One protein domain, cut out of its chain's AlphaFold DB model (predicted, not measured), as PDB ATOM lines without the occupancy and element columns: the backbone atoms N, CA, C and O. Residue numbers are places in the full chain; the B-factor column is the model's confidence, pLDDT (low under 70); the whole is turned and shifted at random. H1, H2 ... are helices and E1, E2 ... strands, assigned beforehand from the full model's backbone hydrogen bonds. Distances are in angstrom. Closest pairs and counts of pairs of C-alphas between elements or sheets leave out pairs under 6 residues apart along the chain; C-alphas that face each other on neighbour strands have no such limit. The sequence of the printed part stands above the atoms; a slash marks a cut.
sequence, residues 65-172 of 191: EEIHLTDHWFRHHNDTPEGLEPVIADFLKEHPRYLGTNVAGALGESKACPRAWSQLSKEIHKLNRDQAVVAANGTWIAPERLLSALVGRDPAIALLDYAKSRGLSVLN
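What this domain is: This is residues 65 to 172 of the 191 residues of an uncharacterized protein of Pseudomonas sp. Leaf58 (UniProt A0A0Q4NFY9). Look for a compact cluster of five helices with a tiny sheet, E1 beside E2, at one end and a long loop, residues 95 to 113, at the opposite end. H3 and H4 run side by side, H5 crosses from H4 to H2, and H1 lies to one side, next to H2 and H3. The printed part has 108 residues, mostly helix, in the order H1 H2 H3 E1 H4 H5 E2, and the two strands are parallel. The radius of gyration of the C-alphas is 13.2 A, and the spans are 38 by 30 by 20 A.

Where its parts are: Find C-alpha 139 at (42.636, -27.069, 2.773), where strand E1, residues 139 to 141, begins; its partner E2 is residues 169 to 171 and ends at C-alpha 171, (40.533, -33.859, 2.710). Between them you meet H4, residues 144 to 151, 10.5 A long, and H5, residues 153 to 165, 18.2 A long. Earlier in the chain, H1 runs from C-alpha 66 at (30.172, -28.569, -25.863) to residue 78 over 19.1 A, H2 holds residues 86 to 94 over 12.4 A, and H3, the longest helix, holds residues 114 to 127 over 20.1 A.

How they stand to each other: Start at the sheet: E1 and E2 are parallel at 26 degrees, with N 140 and O 169 2.9 A apart and N 171 and O 140 2.9 A apart, both within hydrogen-bond range. E1, H4, H5 and E2 form a strand-helix-strand unit, two parallel neighbour strands joined through helices, with a right-handed crossover. From E2 go to H5, whose closest C-alpha pair with it is Lys 164 and Val 170, 6.8 A. H5 touches H4 at a steep tilt of 59 degrees, opposite ways, closest at the C-alphas of Leu 147 and Ala 156, 5.1 A. With residues 159 to 163 alone, H5 touches H2, about perpendicular at 75 degrees; the C-alphas of Phe 91 and Leu 159 are closest, 6.6 A. With residues 116 to 120 alone, H3 touches H4 at a shallow tilt of 30 degrees, opposite ways; the C-alphas of Ala 116 and Leu 150 are closest, 5.6 A. H1 and H2, a helical hairpin, only just touch, with 3 pairs of C-alphas within 8 A, closest Thr 70 and Leu 92 at 6.9 A. H3 and H5 are apart. Every O i to N i+4 pair is within hydrogen-bond range in H2, H3, H4 and H5, and 7 of 9 are in H1.

The domain as a whole: The C-alphas of Ala 106 and Asp 130 are farthest apart, 41.0 A. The printed part has no cut; the links H2 to H3 and H3 to E1 are long. Mean pLDDT of the printed part is 73.5, and it is under 70 at residues 65 to 69, 76 to 84, 101 to 110 and 130 to 137.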
ATOM      1  N   GLU A  65      27.242 -26.756 -29.077       51.72
ATOM      2  CA  GLU A  65      28.611 -27.257 -29.126       51.72
ATOM      3  C   GLU A  65      29.137 -27.258 -27.690       51.72
ATOM      4  O   GLU A  65      28.877 -26.318 -26.941       51.72
ATOM      5  N   GLU A  66      29.818 -28.325 -27.272       50.75
ATOM      6  CA  GLU A  66      30.172 -28.569 -25.863       50.75
ATOM      7  C   GLU A  66      30.879 -27.367 -25.200       50.75
ATOM      8  O   GLU A  66      30.708 -27.113 -24.010       50.75
ATOM      9  N   ILE A  67      31.583 -26.557 -25.997       51.72
ATOM     10  CA  ILE A  67      32.247 -25.306 -25.606       51.72
ATOM     11  C   ILE A  67      31.246 -24.271 -25.045       51.72
ATOM     12  O   ILE A  67      31.545 -23.564 -24.084       51.72
ATOM     13  N   HIS A  68      30.021 -24.225 -25.568       63.75
ATOM     14  CA  HIS A  68      28.968 -23.312 -25.120       63.75
ATOM     15  C   HIS A  68      28.298 -23.735 -23.806       63.75
ATOM     16  O   HIS A  68      27.677 -22.895 -23.151       63.75
ATOM     17  N   LEU A  69      28.418 -25.002 -23.388       69.12
ATOM     18  CA  LEU A  69      27.851 -25.463 -22.114       69.12
ATOM     19  C   LEU A  69      28.606 -24.868 -20.933       69.12
ATOM     20  O   LEU A  69      27.981 -24.459 -19.955       69.12
ATOM     21  N   THR A  70      29.932 -24.793 -21.041       71.69
ATOM     22  CA  THR A  70      30.802 -24.259 -19.989       71.69
ATOM     23  C   THR A  70      30.547 -22.770 -19.809       71.69
ATOM     24  O   THR A  70      30.274 -22.321 -18.696       71.69
ATOM     25  N   ASP A  71      30.488 -22.020 -20.910       73.94
ATOM     26  CA  ASP A  71      30.137 -20.597 -20.897       73.94
ATOM     27  C   ASP A  71      28.728 -20.336 -20.355       73.94
ATOM     28  O   ASP A  71      28.500 -19.355 -19.643       73.94
ATOM     29  N   HIS A  72      27.762 -21.189 -20.702       73.69
ATOM     30  CA  HIS A  72      26.395 -21.081 -20.200       73.69
ATOM     31  C   HIS A  72      26.328 -21.374 -18.695       73.69
ATOM     32  O   HIS A  72      25.662 -20.655 -17.949       73.69
ATOM     33  N   TRP A  73      27.055 -22.393 -18.233       77.94
ATOM     34  CA  TRP A  73      27.164 -22.720 -16.816       77.94
ATOM     35  C   TRP A  73      27.799 -21.566 -16.029       77.94
ATOM     36  O   TRP A  73      27.216 -21.137 -15.034       77.94
ATOM     37  N   PHE A  74      28.908 -20.986 -16.506       75.25
ATOM     38  CA  PHE A  74      29.541 -19.830 -15.855       75.25
ATOM     39  C   PHE A  74      28.654 -18.596 -15.815       75.25
ATOM     40  O   PHE A  74      28.583 -17.953 -14.772       75.25
ATOM     41  N   ARG A  75      27.953 -18.272 -16.909       72.50
ATOM     42  CA  ARG A  75      26.994 -17.156 -16.915       72.50
ATOM     43  C   ARG A  75      25.938 -17.334 -15.830       72.50
ATOM     44  O   ARG A  75      25.775 -16.457 -14.994       72.50
ATOM     45  N   HIS A  76      25.331 -18.517 -15.765       69.12
ATOM     46  CA  HIS A  76      24.321 -18.816 -14.755       69.12
ATOM     47  C   HIS A  76      24.861 -18.728 -13.314       69.12
ATOM     48  O   HIS A  76      24.125 -18.323 -12.422       69.12
ATOM     49  N   HIS A  77      26.118 -19.109 -13.054       65.94
ATOM     50  CA  HIS A  77      26.681 -19.092 -11.692       65.94
ATOM     51  C   HIS A  77      27.324 -17.756 -11.305       65.94
ATOM     52  O   HIS A  77      27.407 -17.458 -10.120       65.94
ATOM     53  N   ASN A  78      27.733 -16.924 -12.263       61.12
ATOM     54  CA  ASN A  78      28.147 -15.546 -11.980       61.12
ATOM     55  C   ASN A  78      26.948 -14.673 -11.577       61.12
ATOM     56  O   ASN A  78      27.093 -13.799 -10.726       61.12
ATOM     57  N   ASP A  79      25.768 -14.947 -12.144       54.88
ATOM     58  CA  ASP A  79      24.522 -14.257 -11.792       54.88
ATOM     59  C   ASP A  79      23.965 -14.710 -10.425       54.88
ATOM     60  O   ASP A  79      23.200 -13.987  -9.786       54.88
ATOM     61  N   THR A  80      24.387 -15.882  -9.932       50.25
ATOM     62  CA  THR A  80      24.078 -16.395  -8.588       50.25
ATOM     63  C   THR A  80      25.368 -16.652  -7.796       50.25
ATOM     64  O   THR A  80      25.827 -17.794  -7.746       50.25
ATOM     65  N   PRO A  81      25.960 -15.632  -7.146       49.22
ATOM     66  CA  PRO A  81      27.261 -15.758  -6.475       49.22
ATOM     67  C   PRO A  81      27.263 -16.720  -5.271       49.22
ATOM     68  O   PRO A  81      28.325 -17.083  -4.770       49.22
ATOM     69  N   GLU A  82      26.095 -17.160  -4.797       49.56
ATOM     70  CA  GLU A  82      25.987 -18.178  -3.755       49.56
ATOM     71  C   GLU A  82      26.214 -19.585  -4.328       49.56
ATOM     72  O   GLU A  82      25.378 -20.136  -5.046       49.56
ATOM     73  N   GLY A  83      27.335 -20.207  -3.953       56.12
ATOM     74  CA  GLY A  83      27.563 -21.633  -4.194       56.12
ATOM     75  C   GLY A  83      28.402 -21.987  -5.419       56.12
ATOM     76  O   GLY A  83      28.423 -23.163  -5.777       56.12
ATOM     77  N   LEU A  84      29.098 -21.022  -6.036       66.75
ATOM     78  CA  LEU A  84      30.159 -21.334  -6.993       66.75
ATOM     79  C   LEU A  84      31.465 -21.608  -6.241       66.75
ATOM     80  O   LEU A  84      32.139 -20.706  -5.749       66.75
ATOM     81  N   GLU A  85      31.807 -22.880  -6.142       79.19
ATOM     82  CA  GLU A  85      33.076 -23.326  -5.592       79.19
ATOM     83  C   GLU A  85      34.214 -23.053  -6.604       79.19
ATOM     84  O   GLU A  85      34.120 -23.485  -7.762       79.19
ATOM     85  N   PRO A  86      35.264 -22.305  -6.210       79.25
ATOM     86  CA  PRO A  86      36.273 -21.792  -7.137       79.25
ATOM     87  C   PRO A  86      37.141 -22.886  -7.770       79.25
ATOM     88  O   PRO A  86      37.527 -22.751  -8.930       79.25
ATOM     89  N   VAL A  87      37.419 -23.988  -7.067       85.12
ATOM     90  CA  VAL A  87      38.233 -25.094  -7.601       85.12
ATOM     91  C   VAL A  87      37.495 -25.811  -8.736       85.12
ATOM     92  O   VAL A  87      38.085 -26.073  -9.784       85.12
ATOM     93  N   ILE A  88      36.198 -26.070  -8.569       86.94
ATOM     94  CA  ILE A  88      35.312 -26.660  -9.580       86.94
ATOM     95  C   ILE A  88      35.149 -25.708 -10.764       86.94
ATOM     96  O   ILE A  88      35.197 -26.142 -11.915       86.94
ATOM     97  N   ALA A  89      34.984 -24.412 -10.494       83.75
ATOM     98  CA  ALA A  89      34.935 -23.393 -11.531       83.75
ATOM     99  C   ALA A  89      36.209 -23.414 -12.389       83.75
ATOM    100  O   ALA A  89      36.144 -23.565 -13.607       83.75
ATOM    101  N   ASP A  90      37.385 -23.308 -11.785       85.62
ATOM    102  CA  ASP A  90      38.619 -23.249 -12.567       85.62
ATOM    103  C   ASP A  90      38.915 -24.578 -13.276       85.62
ATOM    104  O   ASP A  90      39.320 -24.573 -14.440       85.62
ATOM    105  N   PHE A  91      38.585 -25.711 -12.650       88.69
ATOM    106  CA  PHE A  91      38.651 -27.024 -13.290       88.69
ATOM    107  C   PHE A  91      37.822 -27.091 -14.579       88.69
ATOM    108  O   PHE A  91      38.320 -27.544 -15.609       88.69
ATOM    109  N   LEU A  92      36.569 -26.626 -14.559       87.19
ATOM    110  CA  LEU A  92      35.690 -26.689 -15.733       87.19
ATOM    111  C   LEU A  92      36.097 -25.716 -16.846       87.19
ATOM    112  O   LEU A  92      35.887 -26.031 -18.017       87.19
ATOM    113  N   LYS A  93      36.708 -24.570 -16.512       84.31
ATOM    114  CA  LYS A  93      37.287 -23.661 -17.522       84.31
ATOM    115  C   LYS A  93      38.442 -24.321 -18.271       84.31
ATOM    116  O   LYS A  93      38.548 -24.171 -19.484       84.31
ATOM    117  N   GLU A  94      39.301 -25.043 -17.554       84.44
ATOM    118  CA  GLU A  94      40.495 -25.683 -18.127       84.44
ATOM    119  C   GLU A  94      40.186 -27.043 -18.767       84.44
ATOM    120  O   GLU A  94      40.888 -27.495 -19.678       84.44
ATOM    121  N   HIS A  95      39.108 -27.694 -18.329       85.69
ATOM    122  CA  HIS A  95      38.700 -29.013 -18.796       85.69
ATOM    123  C   HIS A  95      37.209 -29.066 -19.175       85.69
ATOM    124  O   HIS A  95      36.456 -29.872 -18.617       85.69
ATOM    125  N   PRO A  96      36.774 -28.294 -20.195       81.94
ATOM    126  CA  PRO A  96      35.369 -28.232 -20.609       81.94
ATOM    127  C   PRO A  96      34.818 -29.588 -21.076       81.94
ATOM    128  O   PRO A  96      33.619 -29.824 -21.007       81.94
ATOM    129  N   ARG A  97      35.697 -30.523 -21.466       81.38
ATOM    130  CA  ARG A  97      35.353 -31.899 -21.868       81.38
ATOM    131  C   ARG A  97      34.582 -32.704 -20.817       81.38
ATOM    132  O   ARG A  97      33.946 -33.684 -21.179       81.38
ATOM    133  N   TYR A  98      34.657 -32.336 -19.533       81.12
ATOM    134  CA  TYR A  98      33.929 -33.021 -18.455       81.12
ATOM    135  C   TYR A  98      32.502 -32.488 -18.245       81.12
ATOM    136  O   TYR A  98      31.752 -33.036 -17.429       81.12
ATOM    137  N   LEU A  99      32.112 -31.447 -18.984       80.88
ATOM    138  CA  LEU A  99      30.763 -30.902 -19.009       80.88
ATOM    139  C   LEU A  99      30.046 -31.369 -20.282       80.88
ATOM    140  O   LEU A  99      30.478 -31.072 -21.391       80.88
ATOM    141  N   GLY A 100      28.946 -32.105 -20.133       73.38
ATOM    142  CA  GLY A 100      28.211 -32.672 -21.270       73.38
ATOM    143  C   GLY A 100      26.697 -32.565 -21.127       73.38
ATOM    144  O   GLY A 100      26.171 -32.315 -20.050       73.38
ATOM    145  N   THR A 101      25.956 -32.780 -22.209       59.88
ATOM    146  CA  THR A 101      24.489 -32.622 -22.262       59.88
ATOM    147  C   THR A 101      23.683 -33.795 -21.679       59.88
ATOM    148  O   THR A 101      22.476 -33.845 -21.884       59.88
ATOM    149  N   ASN A 102      24.301 -34.702 -20.908       56.09
ATOM    150  CA  ASN A 102      23.830 -36.077 -20.660       56.09
ATOM    151  C   ASN A 102      23.766 -36.891 -21.954       56.09
ATOM    152  O   ASN A 102      22.706 -37.124 -22.526       56.09
ATOM    153  N   VAL A 103      24.918 -37.402 -22.372       42.34
ATOM    154  CA  VAL A 103      24.960 -38.570 -23.242       42.34
ATOM    155  C   VAL A 103      25.914 -39.534 -22.564       42.34
ATOM    156  O   VAL A 103      27.108 -39.259 -22.468       42.34
ATOM    157  N   ALA A 104      25.394 -40.660 -22.077       40.84
ATOM    158  CA  ALA A 104      26.208 -41.857 -21.931       40.84
ATOM    159  C   ALA A 104      26.603 -42.275 -23.356       40.84
ATOM    160  O   ALA A 104      25.969 -43.121 -23.981       40.84
ATOM    161  N   GLY A 105      27.560 -41.550 -23.935       38.09
ATOM    162  CA  GLY A 105      28.093 -41.838 -25.250       38.09
ATOM    163  C   GLY A 105      28.871 -43.135 -25.145       38.09
ATOM    164  O   GLY A 105      29.647 -43.319 -24.209       38.09
ATOM    165  N   ALA A 106      28.659 -44.028 -26.103       36.00
ATOM    166  CA  ALA A 106      29.232 -45.368 -26.211       36.00
ATOM    167  C   ALA A 106      30.778 -45.419 -26.349       36.00
ATOM    168  O   ALA A 106      31.322 -46.362 -26.914       36.00
ATOM    169  N   LEU A 107      31.499 -44.407 -25.860       37.25
ATOM    170  CA  LEU A 107      32.931 -44.183 -26.040       37.25
ATOM    171  C   LEU A 107      33.612 -43.699 -24.749       37.25
ATOM    172  O   LEU A 107      34.480 -42.847 -24.808       37.25
ATOM    173  N   GLY A 108      33.231 -44.200 -23.570       45.34
ATOM    174  CA  GLY A 108      34.060 -44.083 -22.352       45.34
ATOM    175  C   GLY A 108      34.394 -42.666 -21.847       45.34
ATOM    176  O   GLY A 108      35.145 -42.532 -20.887       45.34
ATOM    177  N   GLU A 109      33.850 -41.608 -22.447       54.34
ATOM    178  CA  GLU A 109      34.026 -40.232 -21.996       54.34
ATOM    179  C   GLU A 109      33.003 -39.955 -20.893       54.34
ATOM    180  O   GLU A 109      31.833 -39.671 -21.152       54.34
ATOM    181  N   SER A 110      33.426 -40.085 -19.636       63.62
ATOM    182  CA  SER A 110      32.584 -39.738 -18.493       63.62
ATOM    183  C   SER A 110      32.397 -38.216 -18.451       63.62
ATOM    184  O   SER A 110      33.263 -37.479 -17.982       63.62
ATOM    185  N   LYS A 111      31.281 -37.732 -19.005       71.31
ATOM    186  CA  LYS A 111      30.858 -36.326 -18.935       71.31
ATOM    187  C   LYS A 111      29.691 -36.206 -17.969       71.31
ATOM    188  O   LYS A 111      28.735 -36.978 -18.054       71.31
ATOM    189  N   ALA A 112      29.738 -35.217 -17.087       74.81
ATOM    190  CA  ALA A 112      28.637 -34.922 -16.179       74.81
ATOM    191  C   ALA A 112      27.818 -33.730 -16.677       74.81
ATOM    192  O   ALA A 112      28.336 -32.800 -17.302       74.81
ATOM    193  N   CYS A 113      26.514 -33.761 -16.403       76.88
ATOM    194  CA  CYS A 113      25.626 -32.682 -16.809       76.88
ATOM    195  C   CYS A 113      25.856 -31.394 -16.003       76.88
ATOM    196  O   CYS A 113      26.233 -31.464 -14.830       76.88
ATOM    197  N   PRO A 114      25.554 -30.211 -16.576       76.50
ATOM    198  CA  PRO A 114      25.629 -28.933 -15.867       76.50
ATOM    199  C   PRO A 114      24.926 -28.942 -14.509       76.50
ATOM    200  O   PRO A 114      25.435 -28.382 -13.543       76.50
ATOM    201  N   ARG A 115      23.789 -29.642 -14.404       76.00
ATOM    202  CA  ARG A 115      23.041 -29.782 -13.150       76.00
ATOM    203  C   ARG A 115      23.826 -30.539 -12.077       76.00
ATOM    204  O   ARG A 115      23.818 -30.113 -10.925       76.00
ATOM    205  N   ALA A 116      24.505 -31.626 -12.444       79.25
ATOM    206  CA  ALA A 116      25.338 -32.396 -11.525       79.25
ATOM    207  C   ALA A 116      26.518 -31.561 -11.012       79.25
ATOM    208  O   ALA A 116      26.774 -31.532  -9.810       79.25
ATOM    209  N   TRP A 117      27.168 -30.805 -11.902       83.69
ATOM    210  CA  TRP A 117      28.237 -29.874 -11.534       83.69
ATOM    211  C   TRP A 117      27.759 -28.752 -10.610       83.69
ATOM    212  O   TRP A 117      28.412 -28.461  -9.612       83.69
ATOM    213  N   SER A 118      26.590 -28.166 -10.877       81.44
ATOM    214  CA  SER A 118      25.976 -27.166  -9.994       81.44
ATOM    215  C   SER A 118      25.654 -27.718  -8.610       81.44
ATOM    216  O   SER A 118      25.866 -27.044  -7.604       81.44
ATOM    217  N   GLN A 119      25.125 -28.940  -8.547       80.88
ATOM    218  CA  GLN A 119      24.818 -29.596  -7.283       80.88
ATOM    219  C   GLN A 119      26.095 -29.900  -6.498       80.88
ATOM    220  O   GLN A 119      26.164 -29.583  -5.312       80.88
ATOM    221  N   LEU A 120      27.125 -30.428  -7.164       84.88
ATOM    222  CA  LEU A 120      28.426 -30.660  -6.547       84.88
ATOM    223  C   LEU A 120      29.025 -29.356  -6.008       84.88
ATOM    224  O   LEU A 120      29.456 -29.316  -4.860       84.88
ATOM    225  N   SER A 121      29.003 -28.284  -6.803       85.50
ATOM    226  CA  SER A 121      29.542 -26.977  -6.411       85.50
ATOM    227  C   SER A 121      28.882 -26.448  -5.135       85.50
ATOM    228  O   SER A 121      29.575 -26.065  -4.193       85.50
ATOM    229  N   LYS A 122      27.552 -26.554  -5.034       81.94
ATOM    230  CA  LYS A 122      26.802 -26.168  -3.829       81.94
ATOM    231  C   LYS A 122      27.185 -26.992  -2.603       81.94
ATOM    232  O   LYS A 122      27.390 -26.417  -1.536       81.94
ATOM    233  N   GLU A 123      27.269 -28.314  -2.729       82.19
ATOM    234  CA  GLU A 123      27.606 -29.181  -1.593       82.19
ATOM    235  C   GLU A 123      29.050 -28.974  -1.124       82.19
ATOM    236  O   GLU A 123      29.292 -28.813   0.073       82.19
ATOM    237  N   ILE A 124      30.011 -28.874  -2.046       84.25
ATOM    238  CA  ILE A 124      31.405 -28.587  -1.686       84.25
ATOM    239  C   ILE A 124      31.532 -27.181  -1.090       84.25
ATOM    240  O   ILE A 124      32.232 -27.009  -0.092       84.25
ATOM    241  N   HIS A 125      30.815 -26.185  -1.618       83.06
ATOM    242  CA  HIS A 125      30.798 -24.844  -1.036       83.06
ATOM    243  C   HIS A 125      30.260 -24.846   0.402       83.06
ATOM    244  O   HIS A 125      30.847 -24.201   1.266       83.06
ATOM    245  N   LYS A 126      29.199 -25.610   0.704       80.56
ATOM    246  CA  LYS A 126      28.704 -25.773   2.084       80.56
ATOM    247  C   LYS A 126      29.764 -26.387   3.000       80.56
ATOM    248  O   LYS A 126      29.954 -25.895   4.108       80.56
ATOM    249  N   LEU A 127      30.460 -27.429   2.539       79.56
ATOM    250  CA  LEU A 127      31.507 -28.108   3.316       79.56
ATOM    251  C   LEU A 127      32.726 -27.216   3.584       79.56
ATOM    252  O   LEU A 127      33.379 -27.364   4.613       79.56
ATOM    253  N   ASN A 128      33.022 -26.299   2.666       77.94
ATOM    254  CA  ASN A 128      34.177 -25.407   2.738       77.94
ATOM    255  C   ASN A 128      33.803 -23.973   3.139       77.94
ATOM    256  O   ASN A 128      34.660 -23.102   3.090       77.94
ATOM    257  N   ARG A 129      32.555 -23.708   3.554       72.31
ATOM    258  CA  ARG A 129      32.056 -22.349   3.838       72.31
ATOM    259  C   ARG A 129      32.919 -21.598   4.854       72.31
ATOM    260  O   ARG A 129      33.145 -20.402   4.701       72.31
ATOM    261  N   ASP A 130      33.410 -22.321   5.855       66.44
ATOM    262  CA  ASP A 130      34.218 -21.779   6.950       66.44
ATOM    263  C   ASP A 130      35.732 -21.934   6.710       66.44
ATOM    264  O   ASP A 130      36.544 -21.540   7.550       66.44
ATOM    265  N   GLN A 131      36.136 -22.509   5.571       63.12
ATOM    266  CA  GLN A 131      37.534 -22.656   5.179       63.12
ATOM    267  C   GLN A 131      37.843 -21.698   4.035       63.12
ATOM    268  O   GLN A 131      37.261 -21.767   2.958       63.12
ATOM    269  N   ALA A 132      38.804 -20.802   4.248       56.38
ATOM    270  CA  ALA A 132      39.340 -20.014   3.154       56.38
ATOM    271  C   ALA A 132      40.101 -20.961   2.210       56.38
ATOM    272  O   ALA A 132      41.257 -21.305   2.466       56.38
ATOM    273  N   VAL A 133      39.448 -21.407   1.133       58.88
ATOM    274  CA  VAL A 133      40.084 -22.153   0.040       58.88
ATOM    275  C   VAL A 133      40.968 -21.168  -0.728       58.88
ATOM    276  O   VAL A 133      40.592 -20.613  -1.758       58.88
ATOM    277  N   VAL A 134      42.134 -20.857  -0.161       54.19
ATOM    278  CA  VAL A 134      43.136 -19.994  -0.787       54.19
ATOM    279  C   VAL A 134      43.983 -20.867  -1.704       54.19
ATOM    280  O   VAL A 134      44.528 -21.882  -1.278       54.19
ATOM    281  N   ALA A 135      44.088 -20.454  -2.966       54.97
ATOM    282  CA  ALA A 135      44.656 -21.190  -4.099       54.97
ATOM    283  C   ALA A 135      46.130 -21.645  -3.968       54.97
ATOM    284  O   ALA A 135      46.679 -22.191  -4.918       54.97
ATOM    285  N   ALA A 136      46.782 -21.444  -2.822       53.91
ATOM    286  CA  ALA A 136      48.083 -22.021  -2.506       53.91
ATOM    287  C   ALA A 136      48.124 -22.378  -1.012       53.91
ATOM    288  O   ALA A 136      47.998 -21.497  -0.161       53.91
ATOM    289  N   ASN A 137      48.306 -23.666  -0.696       63.75
ATOM    290  CA  ASN A 137      48.353 -24.235   0.662       63.75
ATOM    291  C   ASN A 137      47.020 -24.245   1.436       63.75
ATOM    292  O   ASN A 137      47.016 -24.502   2.641       63.75
ATOM    293  N   GLY A 138      45.899 -23.979   0.765       74.56
ATOM    294  CA  GLY A 138      44.567 -24.113   1.347       74.56
ATOM    295  C   GLY A 138      44.168 -25.572   1.570       74.56
ATOM    296  O   GLY A 138      44.585 -26.477   0.840       74.56
ATOM    297  N   THR A 139      43.328 -25.795   2.574       80.75
ATOM    298  CA  THR A 139      42.636 -27.069   2.773       80.75
ATOM    299  C   THR A 139      41.351 -27.057   1.959       80.75
ATOM    300  O   THR A 139      40.620 -26.069   1.978       80.75
ATOM    301  N   TRP A 140      41.083 -28.146   1.245       84.44
ATOM    302  CA  TRP A 140      39.863 -28.313   0.468       84.44
ATOM    303  C   TRP A 140      39.188 -29.627   0.838       84.44
ATOM    304  O   TRP A 140      39.733 -30.713   0.625       84.44
ATOM    305  N   ILE A 141      38.004 -29.540   1.433       83.44
ATOM    306  CA  ILE A 141      37.203 -30.698   1.815       83.44
ATOM    307  C   ILE A 141      36.411 -31.152   0.596       83.44
ATOM    308  O   ILE A 141      35.439 -30.512   0.194       83.44
ATOM    309  N   ALA A 142      36.816 -32.285   0.036       84.44
ATOM    310  CA  ALA A 142      36.210 -32.880  -1.140       84.44
ATOM    311  C   ALA A 142      36.065 -34.397  -0.935       84.44
ATOM    312  O   ALA A 142      36.966 -35.160  -1.283       84.44
ATOM    313  N   PRO A 143      34.942 -34.863  -0.351       83.31
ATOM    314  CA  PRO A 143      34.728 -36.282  -0.077       83.31
ATOM    315  C   PRO A 143      34.584 -37.082  -1.375       83.31
ATOM    316  O   PRO A 143      33.529 -37.025  -2.000       83.31
ATOM    317  N   GLU A 144      35.596 -37.865  -1.768       79.44
ATOM    318  CA  GLU A 144      35.661 -38.588  -3.060       79.44
ATOM    319  C   GLU A 144      34.363 -39.322  -3.447       79.44
ATOM    320  O   GLU A 144      33.959 -39.325  -4.614       79.44
ATOM    321  N   ARG A 145      33.674 -39.914  -2.462       73.94
ATOM    322  CA  ARG A 145      32.390 -40.602  -2.666       73.94
ATOM    323  C   ARG A 145      31.283 -39.666  -3.153       73.94
ATOM    324  O   ARG A 145      30.509 -40.068  -4.012       73.94
ATOM    325  N   LEU A 146      31.221 -38.439  -2.634       78.56
ATOM    326  CA  LEU A 146      30.264 -37.414  -3.058       78.56
ATOM    327  C   LEU A 146      30.560 -36.949  -4.486       78.56
ATOM    328  O   LEU A 146      29.642 -36.893  -5.302       78.56
ATOM    329  N   LEU A 147      31.834 -36.677  -4.806       80.50
ATOM    330  CA  LEU A 147      32.231 -36.308  -6.171       80.50
ATOM    331  C   LEU A 147      31.847 -37.419  -7.152       80.50
ATOM    332  O   LEU A 147      31.139 -37.174  -8.124       80.50
ATOM    333  N   SER A 148      32.239 -38.656  -6.848       76.44
ATOM    334  CA  SER A 148      31.981 -39.804  -7.721       76.44
ATOM    335  C   SER A 148      30.490 -40.093  -7.899       76.44
ATOM    336  O   SER A 148      30.078 -40.508  -8.978       76.44
ATOM    337  N   ALA A 149      29.674 -39.876  -6.861       73.19
ATOM    338  CA  ALA A 149      28.229 -40.082  -6.926       73.19
ATOM    339  C   ALA A 149      27.517 -39.036  -7.794       73.19
ATOM    340  O   ALA A 149      26.549 -39.372  -8.473       73.19
ATOM    341  N   LEU A 150      27.982 -37.783  -7.778       77.75
ATOM    342  CA  LEU A 150      27.337 -36.694  -8.513       77.75
ATOM    343  C   LEU A 150      27.833 -36.578  -9.954       77.75
ATOM    344  O   LEU A 150      27.020 -36.461 -10.865       77.75
ATOM    345  N   VAL A 151      29.150 -36.601 -10.169       77.25
ATOM    346  CA  VAL A 151      29.752 -36.339 -11.489       77.25
ATOM    347  C   VAL A 151      30.385 -37.573 -12.132       77.25
ATOM    348  O   VAL A 151      30.870 -37.493 -13.253       77.25
ATOM    349  N   GLY A 152      30.349 -38.727 -11.466       75.88
ATOM    350  CA  GLY A 152      31.003 -39.944 -11.940       75.88
ATOM    351  C   GLY A 152      32.462 -40.049 -11.494       75.88
ATOM    352  O   GLY A 152      33.075 -39.091 -11.021       75.88
ATOM    353  N   ARG A 153      33.027 -41.254 -11.629       77.12
ATOM    354  CA  ARG A 153      34.353 -41.594 -11.096       77.12
ATOM    355  C   ARG A 153      35.490 -40.859 -11.806       77.12
ATOM    356  O   ARG A 153      36.345 -40.293 -11.133       77.12
ATOM    357  N   ASP A 154      35.508 -40.850 -13.136       82.19
ATOM    358  CA  ASP A 154      36.630 -40.260 -13.877       82.19
ATOM    359  C   ASP A 154      36.700 -38.730 -13.713       82.19
ATOM    360  O   ASP A 154      37.792 -38.220 -13.454       82.19
ATOM    361  N   PRO A 155      35.578 -37.978 -13.759       84.19
ATOM    362  CA  PRO A 155      35.591 -36.542 -13.490       84.19
ATOM    363  C   PRO A 155      35.958 -36.229 -12.040       84.19
ATOM    364  O   PRO A 155      36.661 -35.253 -11.787       84.19
ATOM    365  N   ALA A 156      35.536 -37.072 -11.090       83.06
ATOM    366  CA  ALA A 156      35.912 -36.936  -9.687       83.06
ATOM    367  C   ALA A 156      37.425 -37.097  -9.479       83.06
ATOM    368  O   ALA A 156      38.040 -36.251  -8.835       83.06
ATOM    369  N   ILE A 157      38.035 -38.140 -10.053       85.94
ATOM    370  CA  ILE A 157      39.489 -38.357  -9.975       85.94
ATOM    371  C   ILE A 157      40.234 -37.186 -10.620       85.94
ATOM    372  O   ILE A 157      41.137 -36.624 -10.001       85.94
ATOM    373  N   ALA A 158      39.818 -36.765 -11.818       88.94
ATOM    374  CA  ALA A 158      40.442 -35.651 -12.526       88.94
ATOM    375  C   ALA A 158      40.385 -34.340 -11.723       88.94
ATOM    376  O   ALA A 158      41.375 -33.613 -11.663       88.94
ATOM    377  N   LEU A 159      39.259 -34.057 -11.067       89.12
ATOM    378  CA  LEU A 159      39.096 -32.883 -10.212       89.12
ATOM    379  C   LEU A 159      39.954 -32.964  -8.936       89.12
ATOM    380  O   LEU A 159      40.561 -31.971  -8.534       89.12
ATOM    381  N   LEU A 160      40.052 -34.139  -8.308       89.69
ATOM    382  CA  LEU A 160      40.906 -34.341  -7.130       89.69
ATOM    383  C   LEU A 160      42.391 -34.168  -7.468       89.69
ATOM    384  O   LEU A 160      43.130 -33.536  -6.710       89.69
ATOM    385  N   ASP A 161      42.833 -34.707  -8.602       90.88
ATOM    386  CA  ASP A 161      44.212 -34.557  -9.064       90.88
ATOM    387  C   ASP A 161      44.507 -33.119  -9.498       90.88
ATOM    388  O   ASP A 161      45.577 -32.592  -9.185       90.88
ATOM    389  N   TYR A 162      43.532 -32.439 -10.107       90.69
ATOM    390  CA  TYR A 162      43.617 -31.012 -10.396       90.69
ATOM    391  C   TYR A 162      43.824 -30.188  -9.118       90.69
ATOM    392  O   TYR A 162      44.768 -29.397  -9.044       90.69
ATOM    393  N   ALA A 163      43.023 -30.423  -8.075       88.12
ATOM    394  CA  ALA A 163      43.150 -29.714  -6.802       88.12
ATOM    395  C   ALA A 163      44.534 -29.923  -6.156       88.12
ATOM    396  O   ALA A 163      45.180 -28.959  -5.736       88.12
ATOM    397  N   LYS A 164      45.043 -31.162  -6.152       88.69
ATOM    398  CA  LYS A 164      46.402 -31.467  -5.670       88.69
ATOM    399  C   LYS A 164      47.478 -30.772  -6.508       88.69
ATOM    400  O   LYS A 164      48.447 -30.267  -5.945       88.69
ATOM    401  N   SER A 165      47.309 -30.710  -7.831       87.81
ATOM    402  CA  SER A 165      48.264 -30.053  -8.738       87.81
ATOM    403  C   SER A 165      48.382 -28.546  -8.479       87.81
ATOM    404  O   SER A 165      49.445 -27.961  -8.678       87.81
ATOM    405  N   ARG A 166      47.313 -27.930  -7.954       85.00
ATOM    406  CA  ARG A 166      47.265 -26.530  -7.509       85.00
ATOM    407  C   ARG A 166      47.806 -26.313  -6.090       85.00
ATOM    408  O   ARG A 166      47.773 -25.194  -5.594       85.00
ATOM    409  N   GLY A 167      48.329 -27.352  -5.437       82.56
ATOM    410  CA  GLY A 167      48.897 -27.252  -4.090       82.56
ATOM    411  C   GLY A 167      47.855 -27.203  -2.970       82.56
ATOM    412  O   GLY A 167      48.163 -26.707  -1.885       82.56
ATOM    413  N   LEU A 168      46.631 -27.692  -3.212       85.12
ATOM    414  CA  LEU A 168      45.606 -27.826  -2.173       85.12
ATOM    415  C   LEU A 168      45.786 -29.123  -1.378       85.12
ATOM    416  O   LEU A 168      46.048 -30.193  -1.938       85.12
ATOM    417  N   SER A 169      45.580 -29.040  -0.064       85.00
ATOM    418  CA  SER A 169      45.474 -30.216   0.799       85.00
ATOM    419  C   SER A 169      44.045 -30.752   0.742       85.00
ATOM    420  O   SER A 169      43.129 -30.182   1.335       85.00
ATOM    421  N   VAL A 170      43.845 -31.830  -0.016       85.00
ATOM    422  CA  VAL A 170      42.516 -32.413  -0.228       85.00
ATOM    423  C   VAL A 170      42.152 -33.349   0.920       85.00
ATOM    424  O   VAL A 170      42.834 -34.348   1.160       85.00
ATOM    425  N   LEU A 171      41.055 -33.048   1.615       82.38
ATOM    426  CA  LEU A 171      40.533 -33.859   2.710       82.38
ATOM    427  C   LEU A 171      39.241 -34.563   2.311       82.38
ATOM    428  O   LEU A 171      38.296 -33.946   1.830       82.38
ATOM    429  N   ASN A 172      39.162 -35.855   2.623       78.88
ATOM    430  CA  ASN A 172      37.952 -36.646   2.397       78.88
ATOM    431  C   ASN A 172      36.847 -36.401   3.441       78.88
ATOM    432  O   ASN A 172      35.734 -36.892   3.275       78.88
TER     433      ASN A 172